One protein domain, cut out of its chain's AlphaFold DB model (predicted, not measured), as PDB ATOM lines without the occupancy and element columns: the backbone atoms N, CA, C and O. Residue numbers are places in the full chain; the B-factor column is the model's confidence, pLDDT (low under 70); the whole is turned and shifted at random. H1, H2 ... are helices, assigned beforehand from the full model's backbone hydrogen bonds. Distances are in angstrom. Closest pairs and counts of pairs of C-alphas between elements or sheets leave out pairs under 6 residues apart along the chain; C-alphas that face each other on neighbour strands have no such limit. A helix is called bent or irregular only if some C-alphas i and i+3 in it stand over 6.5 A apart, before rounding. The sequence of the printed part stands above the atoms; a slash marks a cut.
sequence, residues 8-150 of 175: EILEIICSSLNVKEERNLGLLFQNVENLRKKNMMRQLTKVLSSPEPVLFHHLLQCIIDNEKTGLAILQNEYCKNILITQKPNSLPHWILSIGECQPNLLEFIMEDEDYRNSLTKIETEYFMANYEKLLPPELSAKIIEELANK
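This is residues 8 to 150 of the 175 residues of an uncharacterized protein of Legionella qingyii (UniProt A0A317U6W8). A body of short helices has H5 and H8 side by side in its middle, with the longest helix, H3, crossing H5 at one end together with H1 and H2, and the hairpin of H10 and H11 closing the other end. H4 and H7 lie side by side, H4 next to H5 and H7 next to H10, while H6 and H9 run along one edge. The printed part has 143 residues with eleven named helices, H1 to H11 in chain order, and no named strand: the class is all helix. It is compact, with a radius of gyration of the C-alphas of 15.5 A, and only just flat, spanning 47 by 39 by 21 A.

The longest helix, H3, is residues 30 to 48, 26.9 A from C-alpha 30 at (170.177, 195.659, 228.386) to C-alpha 48 at (151.181, 185.855, 212.015). Before it come H1, residues 8 to 16, and H2, residues 19 to 28. After it come H4, residues 55 to 65 and 15.3 A long, H5, residues 67 to 74, H6, residues 77 to 85, H7, residues 94 to 101, H8, residues 103 to 111, and H9, residues 113 to 118. H10, residues 121 to 134, is 19.1 A long and irregular, with C-alphas 130 and 133 7.9 A apart. H11, residues 137 to 149, is 19.0 A long and ends with C-alpha 149 at (146.098, 221.938, 214.428).

With residues 40 to 44 alone, H3 touches H5, about perpendicular at 75 degrees; their closest C-alphas, of Met 40 and Ala 72, are 4.9 A apart. H2 and H3 form a helical hairpin, closest at the C-alphas of Gly 26 and Glu 33, 4.2 A. H1 touches H3 at a steep tilt of 67 degrees, closest at Leu 10 and Val 32, C-alphas 6.9 A apart. H5 and H8 touch at a shallow tilt of 22 degrees, the same way, closest at the C-alphas of Leu 71 and Leu 105, 6.6 A. H4 and H5 form another hairpin, at 29 degrees. H4 also touches H7 at a shallow tilt of 20 degrees, closest at the C-alphas of Ile 64 and Cys 101, 5.8 A. H6 and H9 only just touch, with 3 pairs of C-alphas within 8 A. H10 and H11 form a hairpin at 11 degrees, closest at the C-alphas of Glu 132 and Ser 140, 6.3 A. H3 and H11 are apart. Every O i to N i+4 pair is within hydrogen-bond range in H1, H3, H4, H5, H6, H7 and H9; the counts are 5 of 6 in H2, 3 of 5 in H8, 8 of 10 in H10 and 8 of 9 in H11.

The two C-alphas farthest apart, of Glu 8 and Asn 149, are 48.3 A apart. The printed part has no cut and no long link. The mean pLDDT of the printed part is 90.2, and no printed residue is under 70.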
ATOM      1  N   GLU A   8     166.567 182.615 232.924       88.31
ATOM      2  CA  GLU A   8     165.353 181.952 233.405       88.31
ATOM      3  C   GLU A   8     164.678 182.762 234.520       88.31
ATOM      4  O   GLU A   8     163.456 182.885 234.567       88.31
ATOM      5  N   ILE A   9     165.474 183.378 235.398       89.69
ATOM      6  CA  ILE A   9     164.960 184.243 236.464       89.69
ATOM      7  C   ILE A   9     164.449 185.558 235.876       89.69
ATOM      8  O   ILE A   9     163.389 186.037 236.277       89.69
ATOM      9  N   LEU A  10     165.168 186.127 234.905       88.38
ATOM     10  CA  LEU A  10     164.712 187.322 234.194       88.38
ATOM     11  C   LEU A  10     163.395 187.066 233.452       88.38
ATOM     12  O   LEU A  10     162.524 187.926 233.487       88.38
ATOM     13  N   GLU A  11     163.215 185.894 232.843       89.25
ATOM     14  CA  GLU A  11     161.964 185.495 232.190       89.25
ATOM     15  C   GLU A  11     160.796 185.443 233.172       89.25
ATOM     16  O   GLU A  11     159.738 185.999 232.877       89.25
ATOM     17  N   ILE A  12     160.993 184.850 234.353       90.69
ATOM     18  CA  ILE A  12     159.964 184.804 235.400       90.69
ATOM     19  C   ILE A  12     159.602 186.220 235.848       90.69
ATOM     20  O   ILE A  12     158.423 186.573 235.867       90.69
ATOM     21  N   ILE A  13     160.601 187.054 236.148       89.81
ATOM     22  CA  ILE A  13     160.366 188.440 236.571       89.81
ATOM     23  C   ILE A  13     159.610 189.193 235.479       89.81
ATOM     24  O   ILE A  13     158.541 189.728 235.750       89.81
ATOM     25  N   CYS A  14     160.097 189.168 234.236       90.25
ATOM     26  CA  CYS A  14     159.439 189.849 233.127       90.25
ATOM     27  C   CYS A  14     158.009 189.343 232.951       90.25
ATOM     28  O   CYS A  14     157.114 190.155 232.792       90.25
ATOM     29  N   SER A  15     157.743 188.036 233.044       89.19
ATOM     30  CA  SER A  15     156.386 187.485 232.902       89.19
ATOM     31  C   SER A  15     155.379 188.009 233.936       89.19
ATOM     32  O   SER A  15     154.189 188.037 233.641       89.19
ATOM     33  N   SER A  16     155.857 188.464 235.098       90.81
ATOM     34  CA  SER A  16     155.027 189.023 236.174       90.81
ATOM     35  C   SER A  16     154.769 190.529 236.063       90.81
ATOM     36  O   SER A  16     153.909 191.044 236.769       90.81
ATOM     37  N   LEU A  17     155.503 191.224 235.193       92.56
ATOM     38  CA  LEU A  17     155.400 192.669 234.997       92.56
ATOM     39  C   LEU A  17     154.460 193.000 233.843       92.56
ATOM     40  O   LEU A  17     154.422 192.268 232.846       92.56
ATOM     41  N   ASN A  18     153.778 194.138 233.937       91.94
ATOM     42  CA  ASN A  18     153.096 194.708 232.776       91.94
ATOM     43  C   ASN A  18     154.108 195.297 231.776       91.94
ATOM     44  O   ASN A  18     155.296 195.470 232.068       91.94
ATOM     45  N   VAL A  19     153.640 195.616 230.573       92.81
ATOM     46  CA  VAL A  19     154.487 196.157 229.494       92.81
ATOM     47  C   VAL A  19     155.223 197.449 229.861       92.81
ATOM     48  O   VAL A  19     156.350 197.658 229.407       92.81
ATOM     49  N   LYS A  20     154.623 198.308 230.693       90.81
ATOM     50  CA  LYS A  20     155.212 199.588 231.108       90.81
ATOM     51  C   LYS A  20     156.354 199.373 232.098       90.81
ATOM     52  O   LYS A  20     157.440 199.929 231.939       90.81
ATOM     53  N   GLU A  21     156.141 198.521 233.091       92.38
ATOM     54  CA  GLU A  21     157.162 198.104 234.053       92.38
ATOM     55  C   GLU A  21     158.325 197.379 233.366       92.38
ATOM     56  O   GLU A  21     159.490 197.678 233.636       92.38
ATOM     57  N   GLU A  22     158.022 196.468 232.436       92.38
ATOM     58  CA  GLU A  22     159.030 195.740 231.662       92.38
ATOM     59  C   GLU A  22     159.865 196.692 230.791       92.38
ATOM     60  O   GLU A  22     161.093 196.581 230.775       92.38
ATOM     61  N   ARG A  23     159.234 197.679 230.130       90.75
ATOM     62  CA  ARG A  23     159.931 198.744 229.384       90.75
ATOM     63  C   ARG A  23     160.872 199.531 230.292       90.75
ATOM     64  O   ARG A  23     162.043 199.694 229.954       90.75
ATOM     65  N   ASN A  24     160.393 199.983 231.451       91.06
ATOM     66  CA  ASN A  24     161.193 200.765 232.397       91.06
ATOM     67  C   ASN A  24     162.428 199.997 232.883       91.06
ATOM     68  O   ASN A  24     163.519 200.560 232.960       91.06
ATOM     69  N   LEU A  25     162.290 198.698 233.159       90.06
ATOM     70  CA  LEU A  25     163.443 197.855 233.471       90.06
ATOM     71  C   LEU A  25     164.365 197.654 232.265       90.06
ATOM     72  O   LEU A  25     165.583 197.676 232.436       90.06
ATOM     73  N   GLY A  26     163.817 197.489 231.060       88.81
ATOM     74  CA  GLY A  26     164.584 197.371 229.817       88.81
ATOM     75  C   GLY A  26     165.476 198.584 229.542       88.81
ATOM     76  O   GLY A  26     166.629 198.416 229.149       88.81
ATOM     77  N   LEU A  27     164.996 199.796 229.845       88.44
ATOM     78  CA  LEU A  27     165.780 201.035 229.739       88.44
ATOM     79  C   LEU A  27     167.003 201.054 230.671       88.44
ATOM     80  O   LEU A  27     168.016 201.673 230.355       88.44
ATOM     81  N   LEU A  28     166.917 200.375 231.816       88.19
ATOM     82  CA  LEU A  28     167.986 200.320 232.816       88.19
ATOM     83  C   LEU A  28     168.910 199.108 232.630       88.19
ATOM     84  O   LEU A  28     170.066 199.137 233.061       88.19
ATOM     85  N   PHE A  29     168.416 198.033 232.011       88.94
ATOM     86  CA  PHE A  29     169.115 196.754 231.914       88.94
ATOM     87  C   PHE A  29     169.005 196.143 230.511       88.94
ATOM     88  O   PHE A  29     167.994 195.547 230.144       88.94
ATOM     89  N   GLN A  30     170.115 196.162 229.766       88.56
ATOM     90  CA  GLN A  30     170.177 195.659 228.386       88.56
ATOM     91  C   GLN A  30     169.726 194.196 228.225       88.56
ATOM     92  O   GLN A  30     169.124 193.838 227.215       88.56
ATOM     93  N   ASN A  31     169.998 193.336 229.213       87.56
ATOM     94  CA  ASN A  31     169.589 191.928 229.164       87.56
ATOM     95  C   ASN A  31     168.061 191.777 229.181       87.56
ATOM     96  O   ASN A  31     167.528 190.933 228.463       87.56
ATOM     97  N   VAL A  32     167.369 192.620 229.953       89.38
ATOM     98  CA  VAL A  32     165.903 192.657 230.002       89.38
ATOM     99  C   VAL A  32     165.357 193.123 228.658       89.38
ATOM    100  O   VAL A  32     164.478 192.476 228.100       89.38
ATOM    101  N   GLU A  33     165.943 194.169 228.073       91.06
ATOM    102  CA  GLU A  33     165.514 194.669 226.765       91.06
ATOM    103  C   GLU A  33     165.706 193.633 225.644       91.06
ATOM    104  O   GLU A  33     164.823 193.431 224.806       91.06
ATOM    105  N   ASN A  34     166.833 192.917 225.641       90.88
ATOM    106  CA  ASN A  34     167.079 191.843 224.677       90.88
ATOM    107  C   ASN A  34     166.061 190.703 224.829       90.88
ATOM    108  O   ASN A  34     165.558 190.174 223.833       90.88
ATOM    109  N   LEU A  35     165.745 190.333 226.072       90.81
ATOM    110  CA  LEU A  35     164.764 189.301 226.373       90.81
ATOM    111  C   LEU A  35     163.354 189.714 225.933       90.81
ATOM    112  O   LEU A  35     162.667 188.930 225.274       90.81
ATOM    113  N   ARG A  36     162.956 190.957 226.221       90.56
ATOM    114  CA  ARG A  36     161.684 191.551 225.795       90.56
ATOM    115  C   ARG A  36     161.523 191.470 224.279       90.56
ATOM    116  O   ARG A  36     160.547 190.897 223.795       90.56
ATOM    117  N   LYS A  37     162.521 191.937 223.515       92.12
ATOM    118  CA  LYS A  37     162.516 191.873 222.038       92.12
ATOM    119  C   LYS A  37     162.393 190.442 221.516       92.12
ATOM    120  O   LYS A  37     161.595 190.176 220.616       92.12
ATOM    121  N   LYS A  38     163.146 189.500 222.095       92.50
ATOM    122  CA  LYS A  38     163.068 188.076 221.732       92.50
ATOM    123  C   LYS A  38     161.665 187.513 221.979       92.50
ATOM    124  O   LYS A  38     161.119 186.815 221.124       92.50
ATOM    125  N   ASN A  39     161.070 187.826 223.129       91.19
ATOM    126  CA  ASN A  39     159.731 187.371 223.491       91.19
ATOM    127  C   ASN A  39     158.649 187.969 222.594       91.19
ATOM    128  O   ASN A  39     157.748 187.240 222.182       91.19
ATOM    129  N   MET A  40     158.747 189.254 222.258       92.88
ATOM    130  CA  MET A  40     157.846 189.900 221.306       92.88
ATOM    131  C   MET A  40     157.899 189.229 219.938       92.88
ATOM    132  O   MET A  40     156.858 188.862 219.401       92.88
ATOM    133  N   MET A  41     159.101 188.997 219.399       93.75
ATOM    134  CA  MET A  41     159.245 188.335 218.103       93.75
ATOM    135  C   MET A  41     158.627 186.933 218.128       93.75
ATOM    136  O   MET A  41     157.886 186.561 217.225       93.75
ATOM    137  N   ARG A  42     158.839 186.174 219.211       92.88
ATOM    138  CA  ARG A  42     158.209 184.859 219.390       92.88
ATOM    139  C   ARG A  42     156.678 184.937 219.383       92.88
ATOM    140  O   ARG A  42     156.038 184.044 218.835       92.88
ATOM    141  N   GLN A  43     156.091 185.954 220.013       92.12
ATOM    142  CA  GLN A  43     154.637 186.152 220.042       92.12
ATOM    143  C   GLN A  43     154.105 186.547 218.660       92.12
ATOM    144  O   GLN A  43     153.178 185.908 218.169       92.12
ATOM    145  N   LEU A  44     154.759 187.495 217.987       93.75
ATOM    146  CA  LEU A  44     154.425 187.908 216.623       93.75
ATOM    147  C   LEU A  44     154.441 186.746 215.635       93.75
ATOM    148  O   LEU A  44     153.503 186.597 214.860       93.75
ATOM    149  N   THR A  45     155.469 185.894 215.672       92.88
ATOM    150  CA  THR A  45     155.529 184.726 214.783       92.88
ATOM    151  C   THR A  45     154.315 183.823 214.973       92.88
ATOM    152  O   THR A  45     153.757 183.366 213.984       92.88
ATOM    153  N   LYS A  46     153.869 183.601 216.218       90.75
ATOM    154  CA  LYS A  46     152.669 182.796 216.491       90.75
ATOM    155  C   LYS A  46     151.417 183.447 215.909       90.75
ATOM    156  O   LYS A  46     150.688 182.776 215.187       90.75
ATOM    157  N   VAL A  47     151.214 184.739 216.175       92.56
ATOM    158  CA  VAL A  47     150.059 185.508 215.676       92.56
ATOM    159  C   VAL A  47     149.990 185.469 214.150       92.56
ATOM    160  O   VAL A  47     148.949 185.119 213.602       92.56
ATOM    161  N   LEU A  48     151.104 185.767 213.476       90.12
ATOM    162  CA  LEU A  48     151.181 185.855 212.015       90.12
ATOM    163  C   LEU A  48     151.171 184.491 211.315       90.12
ATOM    164  O   LEU A  48     150.860 184.416 210.131       90.12
ATOM    165  N   SER A  49     151.514 183.413 212.023       87.94
ATOM    166  CA  SER A  49     151.407 182.048 211.495       87.94
ATOM    167  C   SER A  49     149.986 181.478 211.550       87.94
ATOM    168  O   SER A  49     149.751 180.404 210.998       87.94
ATOM    169  N   SER A  50     149.049 182.169 212.212       82.44
ATOM    170  CA  SER A  50     147.657 181.730 212.302       82.44
ATOM    171  C   SER A  50     146.937 181.947 210.964       82.44
ATOM    172  O   SER A  50     146.965 183.066 210.444       82.44
ATOM    173  N   PRO A  51     146.289 180.919 210.387       73.44
ATOM    174  CA  PRO A  51     145.550 181.047 209.138       73.44
ATOM    175  C   PRO A  51     144.192 181.714 209.391       73.44
ATOM    176  O   PRO A  51     143.166 181.043 209.449       73.44
ATOM    177  N   GLU A  52     144.185 183.037 209.546       80.31
ATOM    178  CA  GLU A  52     142.964 183.808 209.790       80.31
ATOM    179  C   GLU A  52     142.554 184.622 208.553       80.31
ATOM    180  O   GLU A  52     143.359 185.402 208.036       80.31
ATOM    181  N   PRO A  53     141.305 184.485 208.065       72.25
ATOM    182  CA  PRO A  53     140.843 185.177 206.861       72.25
ATOM    183  C   PRO A  53     140.608 186.674 207.093       72.25
ATOM    184  O   PRO A  53     140.647 187.452 206.142       72.25
ATOM    185  N   VAL A  54     140.373 187.088 208.345       83.69
ATOM    186  CA  VAL A  54     140.101 188.483 208.710       83.69
ATOM    187  C   VAL A  54     141.172 188.990 209.668       83.69
ATOM    188  O   VAL A  54     140.987 189.071 210.883       83.69
ATOM    189  N   LEU A  55     142.319 189.336 209.087       89.06
ATOM    190  CA  LEU A  55     143.539 189.636 209.829       89.06
ATOM    191  C   LEU A  55     143.382 190.815 210.804       89.06
ATOM    192  O   LEU A  55     143.882 190.732 211.918       89.06
ATOM    193  N   PHE A  56     142.633 191.867 210.448       91.81
ATOM    194  CA  PHE A  56     142.361 192.985 211.364       91.81
ATOM    195  C   PHE A  56     141.702 192.525 212.677       91.81
ATOM    196  O   PHE A  56     142.194 192.838 213.758       91.81
ATOM    197  N   HIS A  57     140.611 191.756 212.588       91.00
ATOM    198  CA  HIS A  57     139.866 191.301 213.767       91.00
ATOM    199  C   HIS A  57     140.703 190.340 214.613       91.00
ATOM    200  O   HIS A  57     140.695 190.440 215.836       91.00
ATOM    201  N   HIS A  58     141.477 189.466 213.965       93.19
ATOM    202  CA  HIS A  58     142.425 188.589 214.652       93.19
ATOM    203  C   HIS A  58     143.479 189.376 215.439       93.19
ATOM    204  O   HIS A  58     143.712 189.097 216.614       93.19
ATOM    205  N   LEU A  59     144.094 190.391 214.820       94.88
ATOM    206  CA  LEU A  59     145.074 191.242 215.497       94.88
ATOM    207  C   LEU A  59     144.447 191.970 216.689       94.88
ATOM    208  O   LEU A  59     145.038 191.978 217.768       94.88
ATOM    209  N   LEU A  60     143.249 192.534 216.517       93.31
ATOM    210  CA  LEU A  60     142.541 193.229 217.590       93.31
ATOM    211  C   LEU A  60     142.217 192.293 218.763       93.31
ATOM    212  O   LEU A  60     142.475 192.648 219.910       93.31
ATOM    213  N   GLN A  61     141.728 191.084 218.479       93.00
ATOM    214  CA  GLN A  61     141.453 190.070 219.497       93.00
ATOM    215  C   GLN A  61     142.726 189.696 220.268       93.00
ATOM    216  O   GLN A  61     142.738 189.716 221.496       93.00
ATOM    217  N   CYS A  62     143.833 189.451 219.559       95.00
ATOM    218  CA  CYS A  62     145.120 189.153 220.186       95.00
ATOM    219  C   CYS A  62     145.617 190.291 221.092       95.00
ATOM    220  O   CYS A  62     146.221 190.021 222.131       95.00
ATOM    221  N   ILE A  63     145.389 191.552 220.698       95.38
ATOM    222  CA  ILE A  63     145.731 192.715 221.526       95.38
ATOM    223  C   ILE A  63     144.892 192.707 222.807       95.38
ATOM    224  O   ILE A  63     145.454 192.836 223.891       95.38
ATOM    225  N   ILE A  64     143.573 192.536 222.689       92.94
ATOM    226  CA  ILE A  64     142.638 192.562 223.821       92.94
ATOM    227  C   ILE A  64     142.917 191.423 224.808       92.94
ATOM    228  O   ILE A  64     142.858 191.644 226.016       92.94
ATOM    229  N   ASP A  65     143.273 190.234 224.322       93.62
ATOM    230  CA  ASP A  65     143.477 189.052 225.165       93.62
ATOM    231  C   ASP A  65     144.801 189.065 225.934       93.62
ATOM    232  O   ASP A  65     144.913 188.470 227.012       93.62
ATOM    233  N   ASN A  66     145.841 189.694 225.382       94.00
ATOM    234  CA  ASN A  66     147.161 189.674 225.991       94.00
ATOM    235  C   ASN A  66     147.952 190.949 225.709       94.00
ATOM    236  O   ASN A  66     148.452 191.160 224.608       94.00
ATOM    237  N   GLU A  67     148.188 191.728 226.760       93.62
ATOM    238  CA  GLU A  67     148.947 192.978 226.724       93.62
ATOM    239  C   GLU A  67     150.307 192.862 226.008       93.62
ATOM    240  O   GLU A  67     150.654 193.683 225.161       93.62
ATOM    241  N   LYS A  68     151.095 191.818 226.299       93.88
ATOM    242  CA  LYS A  68     152.445 191.649 225.730       93.88
ATOM    243  C   LYS A  68     152.407 191.240 224.267       93.88
ATOM    244  O   LYS A  68     153.273 191.651 223.493       93.88
ATOM    245  N   THR A  69     151.413 190.438 223.892       95.50
ATOM    246  CA  THR A  69     151.139 190.123 222.489       95.50
ATOM    247  C   THR A  69     150.703 191.391 221.774       95.50
ATOM    248  O   THR A  69     151.224 191.689 220.702       95.50
ATOM    249  N   GLY A  70     149.840 192.181 222.413       95.38
ATOM    250  CA  GLY A  70     149.378 193.463 221.916       95.38
ATOM    251  C   GLY A  70     150.519 194.435 221.648       95.38
ATOM    252  O   GLY A  70     150.620 194.948 220.540       95.38
ATOM    253  N   LEU A  71     151.454 194.611 222.588       95.38
ATOM    254  CA  LEU A  71     152.644 195.437 222.361       95.38
ATOM    255  C   LEU A  71     153.463 194.943 221.162       95.38
ATOM    256  O   LEU A  71     153.940 195.744 220.358       95.38
ATOM    257  N   ALA A  72     153.635 193.626 221.037       95.81
ATOM    258  CA  ALA A  72     154.379 193.046 219.930       95.81
ATOM    259  C   ALA A  72     153.711 193.349 218.580       95.81
ATOM    260  O   ALA A  72     154.394 193.760 217.645       95.81
ATOM    261  N   ILE A  73     152.385 193.209 218.504       96.00
ATOM    262  CA  ILE A  73     151.568 193.566 217.338       96.00
ATOM    263  C   ILE A  73     151.700 195.059 217.023       96.00
ATOM    264  O   ILE A  73     152.022 195.415 215.893       96.00
ATOM    265  N   LEU A  74     151.509 195.929 218.017       94.81
ATOM    266  CA  LEU A  74     151.486 197.380 217.828       94.81
ATOM    267  C   LEU A  74     152.824 197.945 217.328       94.81
ATOM    268  O   LEU A  74     152.810 198.904 216.561       94.81
ATOM    269  N   GLN A  75     153.957 197.345 217.718       93.38
ATOM    270  CA  GLN A  75     155.307 197.747 217.285       93.38
ATOM    271  C   GLN A  75     155.747 197.123 215.949       93.38
ATOM    272  O   GLN A  75     156.844 197.403 215.464       93.38
ATOM    273  N   ASN A  76     154.944 196.239 215.358       95.25
ATOM    274  CA  ASN A  76     155.266 195.623 214.081       95.25
ATOM    275  C   ASN A  76     154.651 196.420 212.925       95.25
ATOM    276  O   ASN A  76     153.435 196.492 212.806       95.25
ATOM    277  N   GLU A  77     155.485 196.940 212.022       94.50
ATOM    278  CA  GLU A  77     155.049 197.777 210.890       94.50
ATOM    279  C   GLU A  77     153.984 197.125 209.996       94.50
ATOM    280  O   GLU A  77     153.039 197.780 209.560       94.50
ATOM    281  N   TYR A  78     154.086 195.818 209.738       93.62
ATOM    282  CA  TYR A  78     153.079 195.113 208.943       93.62
ATOM    283  C   TYR A  78     151.722 195.075 209.660       93.62
ATOM    284  O   TYR A  78     150.698 195.412 209.066       93.62
ATOM    285  N   CYS A  79     151.721 194.730 210.949       94.88
ATOM    286  CA  CYS A  79     150.512 194.722 211.770       94.88
ATOM    287  C   CYS A  79     149.921 196.130 211.934       94.88
ATOM    288  O   CYS A  79     148.715 196.299 211.774       94.88
ATOM    289  N   LYS A  80     150.763 197.140 212.185       94.38
ATOM    290  CA  LYS A  80     150.368 198.553 212.268       94.38
ATOM    291  C   LYS A  80     149.647 199.003 211.003       94.38
ATOM    292  O   LYS A  80     148.550 199.552 211.080       94.38
ATOM    293  N   ASN A  81     150.212 198.698 209.834       93.25
ATOM    294  CA  ASN A  81     149.590 199.031 208.557       93.25
ATOM    295  C   ASN A  81     148.204 198.400 208.409       93.25
ATOM    296  O   ASN A  81     147.280 199.073 207.961       93.25
ATOM    297  N   ILE A  82     148.020 197.143 208.817       92.50
ATOM    298  CA  ILE A  82     146.698 196.496 208.805       92.50
ATOM    299  C   ILE A  82     145.734 197.217 209.746       92.50
ATOM    300  O   ILE A  82     144.623 197.553 209.344       92.50
ATOM    301  N   LEU A  83     146.163 197.487 210.978       92.19
ATOM    302  CA  LEU A  83     145.347 198.134 212.002       92.19
ATOM    303  C   LEU A  83     144.894 199.550 211.603       92.19
ATOM    304  O   LEU A  83     143.780 199.960 211.922       92.19
ATOM    305  N   ILE A  84     145.722 200.289 210.867       90.25
ATOM    306  CA  ILE A  84     145.383 201.637 210.394       90.25
ATOM    307  C   ILE A  84     144.554 201.586 209.105       90.25
ATOM    308  O   ILE A  84     143.527 202.255 209.004       90.25
ATOM    309  N   THR A  85     144.981 200.806 208.108       88.69
ATOM    310  CA  THR A  85     144.425 200.884 206.742       88.69
ATOM    311  C   THR A  85     143.251 199.945 206.484       88.69
ATOM    312  O   THR A  85     142.458 200.206 205.585       88.69
ATOM    313  N   GLN A  86     143.118 198.865 207.257       88.75
ATOM    314  CA  GLN A  86     142.042 197.875 207.114       88.75
ATOM    315  C   GLN A  86     140.999 197.980 208.235       88.75
ATOM    316  O   GLN A  86     140.220 197.049 208.443       88.75
ATOM    317  N   LYS A  87     140.977 199.107 208.961       83.81
ATOM    318  CA  LYS A  87     139.963 199.415 209.972       83.81
ATOM    319  C   LYS A  87     138.554 199.340 209.353       83.81
ATOM    320  O   LYS A  87     138.279 200.086 208.413       83.81
ATOM    321  N   PRO A  88     137.635 198.514 209.885       82.88
ATOM    322  CA  PRO A  88     136.239 198.516 209.458       82.88
ATOM    323  C   PRO A  88     135.542 199.830 209.831       82.88
ATOM    324  O   PRO A  88     135.693 200.319 210.951       82.88
ATOM    325  N   ASN A  89     134.690 200.351 208.944       81.12
ATOM    326  CA  ASN A  89     133.865 201.539 209.229       81.12
ATOM    327  C   ASN A  89     132.914 201.333 210.420       81.12
ATOM    328  O   ASN A  89     132.544 202.293 211.084       81.12
ATOM    329  N   SER A  90     132.544 200.083 210.711       79.31
ATOM    330  CA  SER A  90     131.722 199.703 211.863       79.31
ATOM    331  C   SER A  90     132.459 199.776 213.203       79.31
ATOM    332  O   SER A  90     131.825 199.652 214.246       79.31
ATOM    333  N   LEU A  91     133.786 199.946 213.196       77.12
ATOM    334  CA  LEU A  91     134.606 200.017 214.403       77.12
ATOM    335  C   LEU A  91     135.585 201.203 214.337       77.12
ATOM    336  O   LEU A  91     136.806 201.015 214.357       77.12
ATOM    337  N   PRO A  92     135.074 202.448 214.257       70.81
ATOM    338  CA  PRO A  92     135.924 203.622 214.104       70.81
ATOM    339  C   PRO A  92     136.878 203.786 215.297       70.81
ATOM    340  O   PRO A  92     138.049 204.091 215.087       70.81
ATOM    341  N   HIS A  93     136.426 203.442 216.504       77.06
ATOM    342  CA  HIS A  93     137.106 203.716 217.771       77.06
ATOM    343  C   HIS A  93     137.968 202.563 218.312       77.06
ATOM    344  O   HIS A  93     138.250 202.531 219.507       77.06
ATOM    345  N   TRP A  94     138.398 201.606 217.482       84.50
ATOM    346  CA  TRP A  94     139.077 200.389 217.972       84.50
ATOM    347  C   TRP A  94     140.312 200.667 218.847       84.50
ATOM    348  O   TRP A  94     140.540 199.948 219.817       84.50
ATOM    349  N   ILE A  95     141.082 201.725 218.557       86.56
ATOM    350  CA  ILE A  95     142.231 202.139 219.383       86.56
ATOM    351  C   ILE A  95     141.778 202.535 220.792       86.56
ATOM    352  O   ILE A  95     142.435 202.199 221.776       86.56
ATOM    353  N   LEU A  96     140.644 203.228 220.902       83.19
ATOM    354  CA  LEU A  96     140.076 203.626 222.188       83.19
ATOM    355  C   LEU A  96     139.566 202.402 222.955       83.19
ATOM    356  O   LEU A  96     139.800 202.302 224.155       83.19
ATOM    357  N   SER A  97     138.973 201.428 222.257       84.19
ATOM    358  CA  SER A  97     138.578 200.142 222.850       84.19
ATOM    359  C   SER A  97     139.775 199.356 223.393       84.19
ATOM    360  O   SER A  97     139.678 198.746 224.455       84.19
ATOM    361  N   ILE A  98     140.939 199.415 222.732       88.75
ATOM    362  CA  ILE A  98     142.181 198.867 223.307       88.75
ATOM    363  C   ILE A  98     142.529 199.586 224.608       88.75
ATOM    364  O   ILE A  98     142.978 198.940 225.548       88.75
ATOM    365  N   GLY A  99     142.298 200.893 224.694       83.88
ATOM    366  CA  GLY A  99     142.491 201.651 225.926       83.88
ATOM    367  C   GLY A  99     141.654 201.166 227.103       83.88
ATOM    368  O   GLY A  99     142.136 201.163 228.234       83.88
ATOM    369  N   GLU A 100     140.433 200.709 226.843       86.12
ATOM    370  CA  GLU A 100     139.558 200.136 227.868       86.12
ATOM    371  C   GLU A 100     140.014 198.739 228.303       86.12
ATOM    372  O   GLU A 100     139.995 198.426 229.493       86.12
ATOM    373  N   CYS A 101     140.448 197.898 227.360       90.19
ATOM    374  CA  CYS A 101     140.834 196.517 227.654       90.19
ATOM    375  C   CYS A 101     142.281 196.367 228.153       90.19
ATOM    376  O   CYS A 101     142.565 195.493 228.967       90.19
ATOM    377  N   GLN A 102     143.202 197.186 227.644       93.31
ATOM    378  CA  GLN A 102     144.651 197.100 227.850       93.31
ATOM    379  C   GLN A 102     145.268 198.506 228.022       93.31
ATOM    380  O   GLN A 102     146.062 198.959 227.190       93.31
ATOM    381  N   PRO A 103     144.942 199.229 229.109       91.50
ATOM    382  CA  PRO A 103     145.278 200.648 229.275       91.50
ATOM    383  C   PRO A 103     146.781 200.964 229.234       91.50
ATOM    384  O   PRO A 103     147.166 202.040 228.782       91.50
ATOM    385  N   ASN A 104     147.657 200.043 229.645       92.44
ATOM    386  CA  ASN A 104     149.108 200.276 229.599       92.44
ATOM    387  C   ASN A 104     149.679 200.275 228.169       92.44
ATOM    388  O   ASN A 104     150.833 200.659 227.981       92.44
ATOM    389  N   LEU A 105     148.905 199.854 227.160       94.12
ATOM    390  CA  LEU A 105     149.301 199.966 225.755       94.12
ATOM    391  C   LEU A 105     149.090 201.374 225.198       94.12
ATOM    392  O   LEU A 105     149.734 201.726 224.213       94.12
ATOM    393  N   LEU A 106     148.247 202.196 225.833       91.62
ATOM    394  CA  LEU A 106     147.897 203.519 225.316       91.62
ATOM    395  C   LEU A 106     149.102 204.442 225.179       91.62
ATOM    396  O   LEU A 106     149.191 205.162 224.192       91.62
ATOM    397  N   GLU A 107     150.047 204.386 226.119       91.56
ATOM    398  CA  GLU A 107     151.294 205.149 226.022       91.56
ATOM    399  C   GLU A 107     152.046 204.806 224.730       91.56
ATOM    400  O   GLU A 107     152.411 205.700 223.976       91.56
ATOM    401  N   PHE A 108     152.199 203.517 224.417       91.81
ATOM    402  CA  PHE A 108     152.907 203.067 223.215       91.81
ATOM    403  C   PHE A 108     152.175 203.430 221.924       91.81
ATOM    404  O   PHE A 108     152.816 203.806 220.947       91.81
ATOM    405  N   ILE A 109     150.845 203.317 221.914       92.62
ATOM    406  CA  ILE A 109     150.040 203.703 220.751       92.62
ATOM    407  C   ILE A 109     150.170 205.208 220.522       92.62
ATOM    408  O   ILE A 109     150.396 205.641 219.400       92.62
ATOM    409  N   MET A 110     150.053 206.002 221.587       93.06
ATOM    410  CA  MET A 110     150.109 207.454 221.487       93.06
ATOM    411  C   MET A 110     151.522 207.985 221.244       93.06
ATOM    412  O   MET A 110     151.646 209.093 220.745       93.06
ATOM    413  N   GLU A 111     152.593 207.245 221.533       93.75
ATOM    414  CA  GLU A 111     153.957 207.631 221.142       93.75
ATOM    415  C   GLU A 111     154.175 207.587 219.620       93.75
ATOM    416  O   GLU A 111     154.889 208.437 219.074       93.75
ATOM    417  N   ASP A 112     153.534 206.648 218.921       94.06
ATOM    418  CA  ASP A 112     153.653 206.486 217.470       94.06
ATOM    419  C   ASP A 112     152.733 207.473 216.731       94.06
ATOM    420  O   ASP A 112     151.531 207.587 216.985       94.06
ATOM    421  N   GLU A 113     153.330 208.241 215.823       92.62
ATOM    422  CA  GLU A 113     152.640 209.288 215.078       92.62
ATOM    423  C   GLU A 113     151.588 208.742 214.105       92.62
ATOM    424  O   GLU A 113     150.540 209.365 213.949       92.62
ATOM    425  N   ASP A 114     151.807 207.571 213.504       92.06
ATOM    426  CA  ASP A 114     150.871 206.997 212.538       92.06
ATOM    427  C   ASP A 114     149.550 206.627 213.221       92.06
ATOM    428  O   ASP A 114     148.470 206.922 212.703       92.06
ATOM    429  N   TYR A 115     149.613 206.053 214.430       92.44
ATOM    430  CA  TYR A 115     148.407 205.780 215.211       92.44
ATOM    431  C   TYR A 115     147.698 207.073 215.618       92.44
ATOM    432  O   TYR A 115     146.483 207.171 215.434       92.44
ATOM    433  N   ARG A 116     148.421 208.093 216.101       90.94
ATOM    434  CA  ARG A 116     147.809 209.394 216.435       90.94
ATOM    435  C   ARG A 116     147.143 210.052 215.226       90.94
ATOM    436  O   ARG A 116     146.043 210.599 215.343       90.94
ATOM    437  N   ASN A 117     147.773 209.976 214.059       88.88
ATOM    438  CA  ASN A 117     147.250 210.529 212.811       88.88
ATOM    439  C   ASN A 117     146.059 209.732 212.266       88.88
ATOM    440  O   ASN A 117     145.213 210.304 211.581       88.88
ATOM    441  N   SER A 118     145.947 208.445 212.608       87.75
ATOM    442  CA  SER A 118     144.797 207.608 212.239       87.75
ATOM    443  C   SER A 118     143.505 207.958 212.991       87.75
ATOM    444  O   SER A 118     142.412 207.627 212.526       87.75
ATOM    445  N   LEU A 119     143.618 208.632 214.142       87.62
ATOM    446  CA  LEU A 119     142.471 209.083 214.924       87.62
ATOM    447  C   LEU A 119     141.884 210.368 214.343       87.62
ATOM    448  O   LEU A 119     142.597 211.294 213.963       87.62
ATOM    449  N   THR A 120     140.568 210.490 214.367       87.12
ATOM    450  CA  THR A 120     139.867 211.753 214.135       87.12
ATOM    451  C   THR A 120     140.107 212.739 215.283       87.12
ATOM    452  O   THR A 120     140.630 212.389 216.349       87.12
ATOM    453  N   LYS A 121     139.730 214.006 215.077       88.81
ATOM    454  CA  LYS A 121     139.797 215.031 216.125       88.81
ATOM    455  C   LYS A 121     138.927 214.662 217.331       88.81
ATOM    456  O   LYS A 121     139.438 214.649 218.442       88.81
ATOM    457  N   ILE A 122     137.680 214.249 217.092       87.75
ATOM    458  CA  ILE A 122     136.732 213.827 218.137       87.75
ATOM    459  C   ILE A 122     137.277 212.631 218.929       87.75
ATOM    460  O   ILE A 122     137.210 212.615 220.155       87.75
ATOM    461  N   GLU A 123     137.867 211.641 218.254       87.94
ATOM    462  CA  GLU A 123     138.496 210.498 218.932       87.94
ATOM    463  C   GLU A 123     139.670 210.923 219.811       87.94
ATOM    464  O   GLU A 123     139.849 210.401 220.907       87.94
ATOM    465  N   THR A 124     140.453 211.891 219.336       90.69
ATOM    466  CA  THR A 124     141.593 212.429 220.081       90.69
ATOM    467  C   THR A 124     141.113 213.247 221.290       90.69
ATOM    468  O   THR A 124     141.651 213.095 222.381       90.69
ATOM    469  N   GLU A 125     140.066 214.065 221.138       90.69
ATOM    470  CA  GLU A 125     139.422 214.806 222.235       90.69
ATOM    471  C   GLU A 125     138.865 213.863 223.303       90.69
ATOM    472  O   GLU A 125     139.147 214.031 224.490       90.69
ATOM    473  N   TYR A 126     138.123 212.835 222.881       88.75
ATOM    474  CA  TYR A 126     137.606 211.811 223.780       88.75
ATOM    475  C   TYR A 126     138.742 211.092 224.508       88.75
ATOM    476  O   TYR A 126     138.674 210.894 225.722       88.75
ATOM    477  N   PHE A 127     139.802 210.723 223.783       90.69
ATOM    478  CA  PHE A 127     140.968 210.091 224.374       90.69
ATOM    479  C   PHE A 127     141.579 210.966 225.473       90.69
ATOM    480  O   PHE A 127     141.760 210.497 226.596       90.69
ATOM    481  N   MET A 128     141.852 212.242 225.181       92.25
ATOM    482  CA  MET A 128     142.471 213.157 226.143       92.25
ATOM    483  C   MET A 128     141.575 213.382 227.365       92.25
ATOM    484  O   MET A 128     142.059 213.341 228.491       92.25
ATOM    485  N   ALA A 129     140.260 213.512 227.183       91.12
ATOM    486  CA  ALA A 129     139.334 213.690 228.299       91.12
ATOM    487  C   ALA A 129     139.315 212.500 229.282       91.12
ATOM    488  O   ALA A 129     139.084 212.696 230.478       91.12
ATOM    489  N   ASN A 130     139.556 211.276 228.797       89.44
ATOM    490  CA  ASN A 130     139.380 210.052 229.585       89.44
ATOM    491  C   ASN A 130     140.695 209.382 230.014       89.44
ATOM    492  O   ASN A 130     140.756 208.789 231.092       89.44
ATOM    493  N   TYR A 131     141.752 209.486 229.208       89.56
ATOM    494  CA  TYR A 131     142.976 208.695 229.365       89.56
ATOM    495  C   TYR A 131     144.257 209.525 229.474       89.56
ATOM    496  O   TYR A 131     145.323 208.942 229.651       89.56
ATOM    497  N   GLU A 132     144.191 210.861 229.450       91.06
ATOM    498  CA  GLU A 132     145.374 211.735 229.562       91.06
ATOM    499  C   GLU A 132     146.275 211.372 230.754       91.06
ATOM    500  O   GLU A 132     147.497 211.379 230.640       91.06
ATOM    501  N   LYS A 133     145.684 210.984 231.891       90.44
ATOM    502  CA  LYS A 133     146.421 210.607 233.113       90.44
ATOM    503  C   LYS A 133     147.296 209.360 232.957       90.44
ATOM    504  O   LYS A 133     148.139 209.107 233.815       90.44
ATOM    505  N   LEU A 134     147.062 208.556 231.922       88.25
ATOM    506  CA  LEU A 134     147.846 207.359 231.625       88.25
ATOM    507  C   LEU A 134     149.113 207.684 230.826       88.25
ATOM    508  O   LEU A 134     150.003 206.836 230.734       88.25
ATOM    509  N   LEU A 135     149.210 208.900 230.286       91.38
ATOM    510  CA  LEU A 135     150.325 209.346 229.466       91.38
ATOM    511  C   LEU A 135     151.363 210.147 230.271       91.38
ATOM    512  O   LEU A 135     151.023 210.818 231.250       91.38
ATOM    513  N   PRO A 136     152.638 210.126 229.844       91.88
ATOM    514  CA  PRO A 136     153.632 211.089 230.298       91.88
ATOM    515  C   PRO A 136     153.200 212.537 229.986       91.88
ATOM    516  O   PRO A 136     152.665 212.776 228.898       91.88
ATOM    517  N   PRO A 137     153.465 213.517 230.872       93.56
ATOM    518  CA  PRO A 137     153.063 214.912 230.666       93.56
ATOM    519  C   PRO A 137     153.543 215.514 229.341       93.56
ATOM    520  O   PRO A 137     152.820 216.276 228.704       93.56
ATOM    521  N   GLU A 138     154.751 215.154 228.906       94.31
ATOM    522  CA  GLU A 138     155.343 215.633 227.657       94.31
ATOM    523  C   GLU A 138     154.574 215.120 226.434       94.31
ATOM    524  O   GLU A 138     154.386 215.851 225.459       94.31
ATOM    525  N   LEU A 139     154.098 213.874 226.496       94.31
ATOM    526  CA  LEU A 139     153.307 213.272 225.431       94.31
ATOM    527  C   LEU A 139     151.905 213.885 225.380       94.31
ATOM    528  O   LEU A 139     151.441 214.239 224.300       94.31
ATOM    529  N   SER A 140     151.265 214.091 226.534       94.94
ATOM    530  CA  SER A 140     149.970 214.779 226.614       94.94
ATOM    531  C   SER A 140     150.036 216.187 226.026       94.94
ATOM    532  O   SER A 140     149.198 216.551 225.202       94.94
ATOM    533  N   ALA A 141     151.066 216.962 226.381       93.75
ATOM    534  CA  ALA A 141     151.270 218.307 225.845       93.75
ATOM    535  C   ALA A 141     151.428 218.300 224.316       93.75
ATOM    536  O   ALA A 141     150.805 219.112 223.632       93.75
ATOM    537  N   LYS A 142     152.199 217.344 223.779       94.69
ATOM    538  CA  LYS A 142     152.367 217.162 222.332       94.69
ATOM    539  C   LYS A 142     151.036 216.862 221.634       94.69
ATOM    540  O   LYS A 142     150.733 217.474 220.616       94.69
ATOM    541  N   ILE A 143     150.225 215.957 222.183       93.88
ATOM    542  CA  ILE A 143     148.923 215.598 221.597       93.88
ATOM    543  C   ILE A 143     147.968 216.795 221.607       93.88
ATOM    544  O   ILE A 143     147.255 217.009 220.632       93.88
ATOM    545  N   ILE A 144     147.966 217.599 222.673       92.75
ATOM    546  CA  ILE A 144     147.145 218.819 222.761       92.75
ATOM    547  C   ILE A 144     147.554 219.834 221.683       92.75
ATOM    548  O   ILE A 144     146.689 220.439 221.046       92.75
ATOM    549  N   GLU A 145     148.855 220.005 221.446       92.56
ATOM    550  CA  GLU A 145     149.366 220.867 220.375       92.56
ATOM    551  C   GLU A 145     148.965 220.350 218.983       92.56
ATOM    552  O   GLU A 145     148.479 221.115 218.146       92.56
ATOM    553  N   GLU A 146     149.116 219.046 218.733       91.50
ATOM    554  CA  GLU A 146     148.680 218.405 217.486       91.50
ATOM    555  C   GLU A 146     147.164 218.568 217.279       91.50
ATOM    556  O   GLU A 146     146.712 218.895 216.179       91.50
ATOM    557  N   LEU A 147     146.375 218.410 218.345       89.62
ATOM    558  CA  LEU A 147     144.920 218.516 218.326       89.62
ATOM    559  C   LEU A 147     144.438 219.913 217.925       89.62
ATOM    560  O   LEU A 147     143.496 220.029 217.140       89.62
ATOM    561  N   ALA A 148     145.106 220.967 218.401       86.12
ATOM    562  CA  ALA A 148     144.792 222.348 218.030       86.12
ATOM    563  C   ALA A 148     144.947 222.606 216.519       86.12
ATOM    564  O   ALA A 148     144.269 223.468 215.960       86.12
ATOM    565  N   ASN A 149     145.814 221.837 215.857       85.06
ATOM    566  CA  ASN A 149     146.098 221.938 214.428       85.06
ATOM    567  C   ASN A 149     145.334 220.903 213.580       85.06
ATOM    568  O   ASN A 149     145.386 220.947 212.346       85.06
ATOM    569  N   LYS A 150     144.621 219.967 214.217       85.62
ATOM    570  CA  LYS A 150     143.907 218.881 213.544       85.62
ATOM    571  C   LYS A 150     142.601 219.403 212.949       85.62
ATOM    572  O   LYS A 150     141.790 220.032 213.629       85.62
TER     573      LYS A 150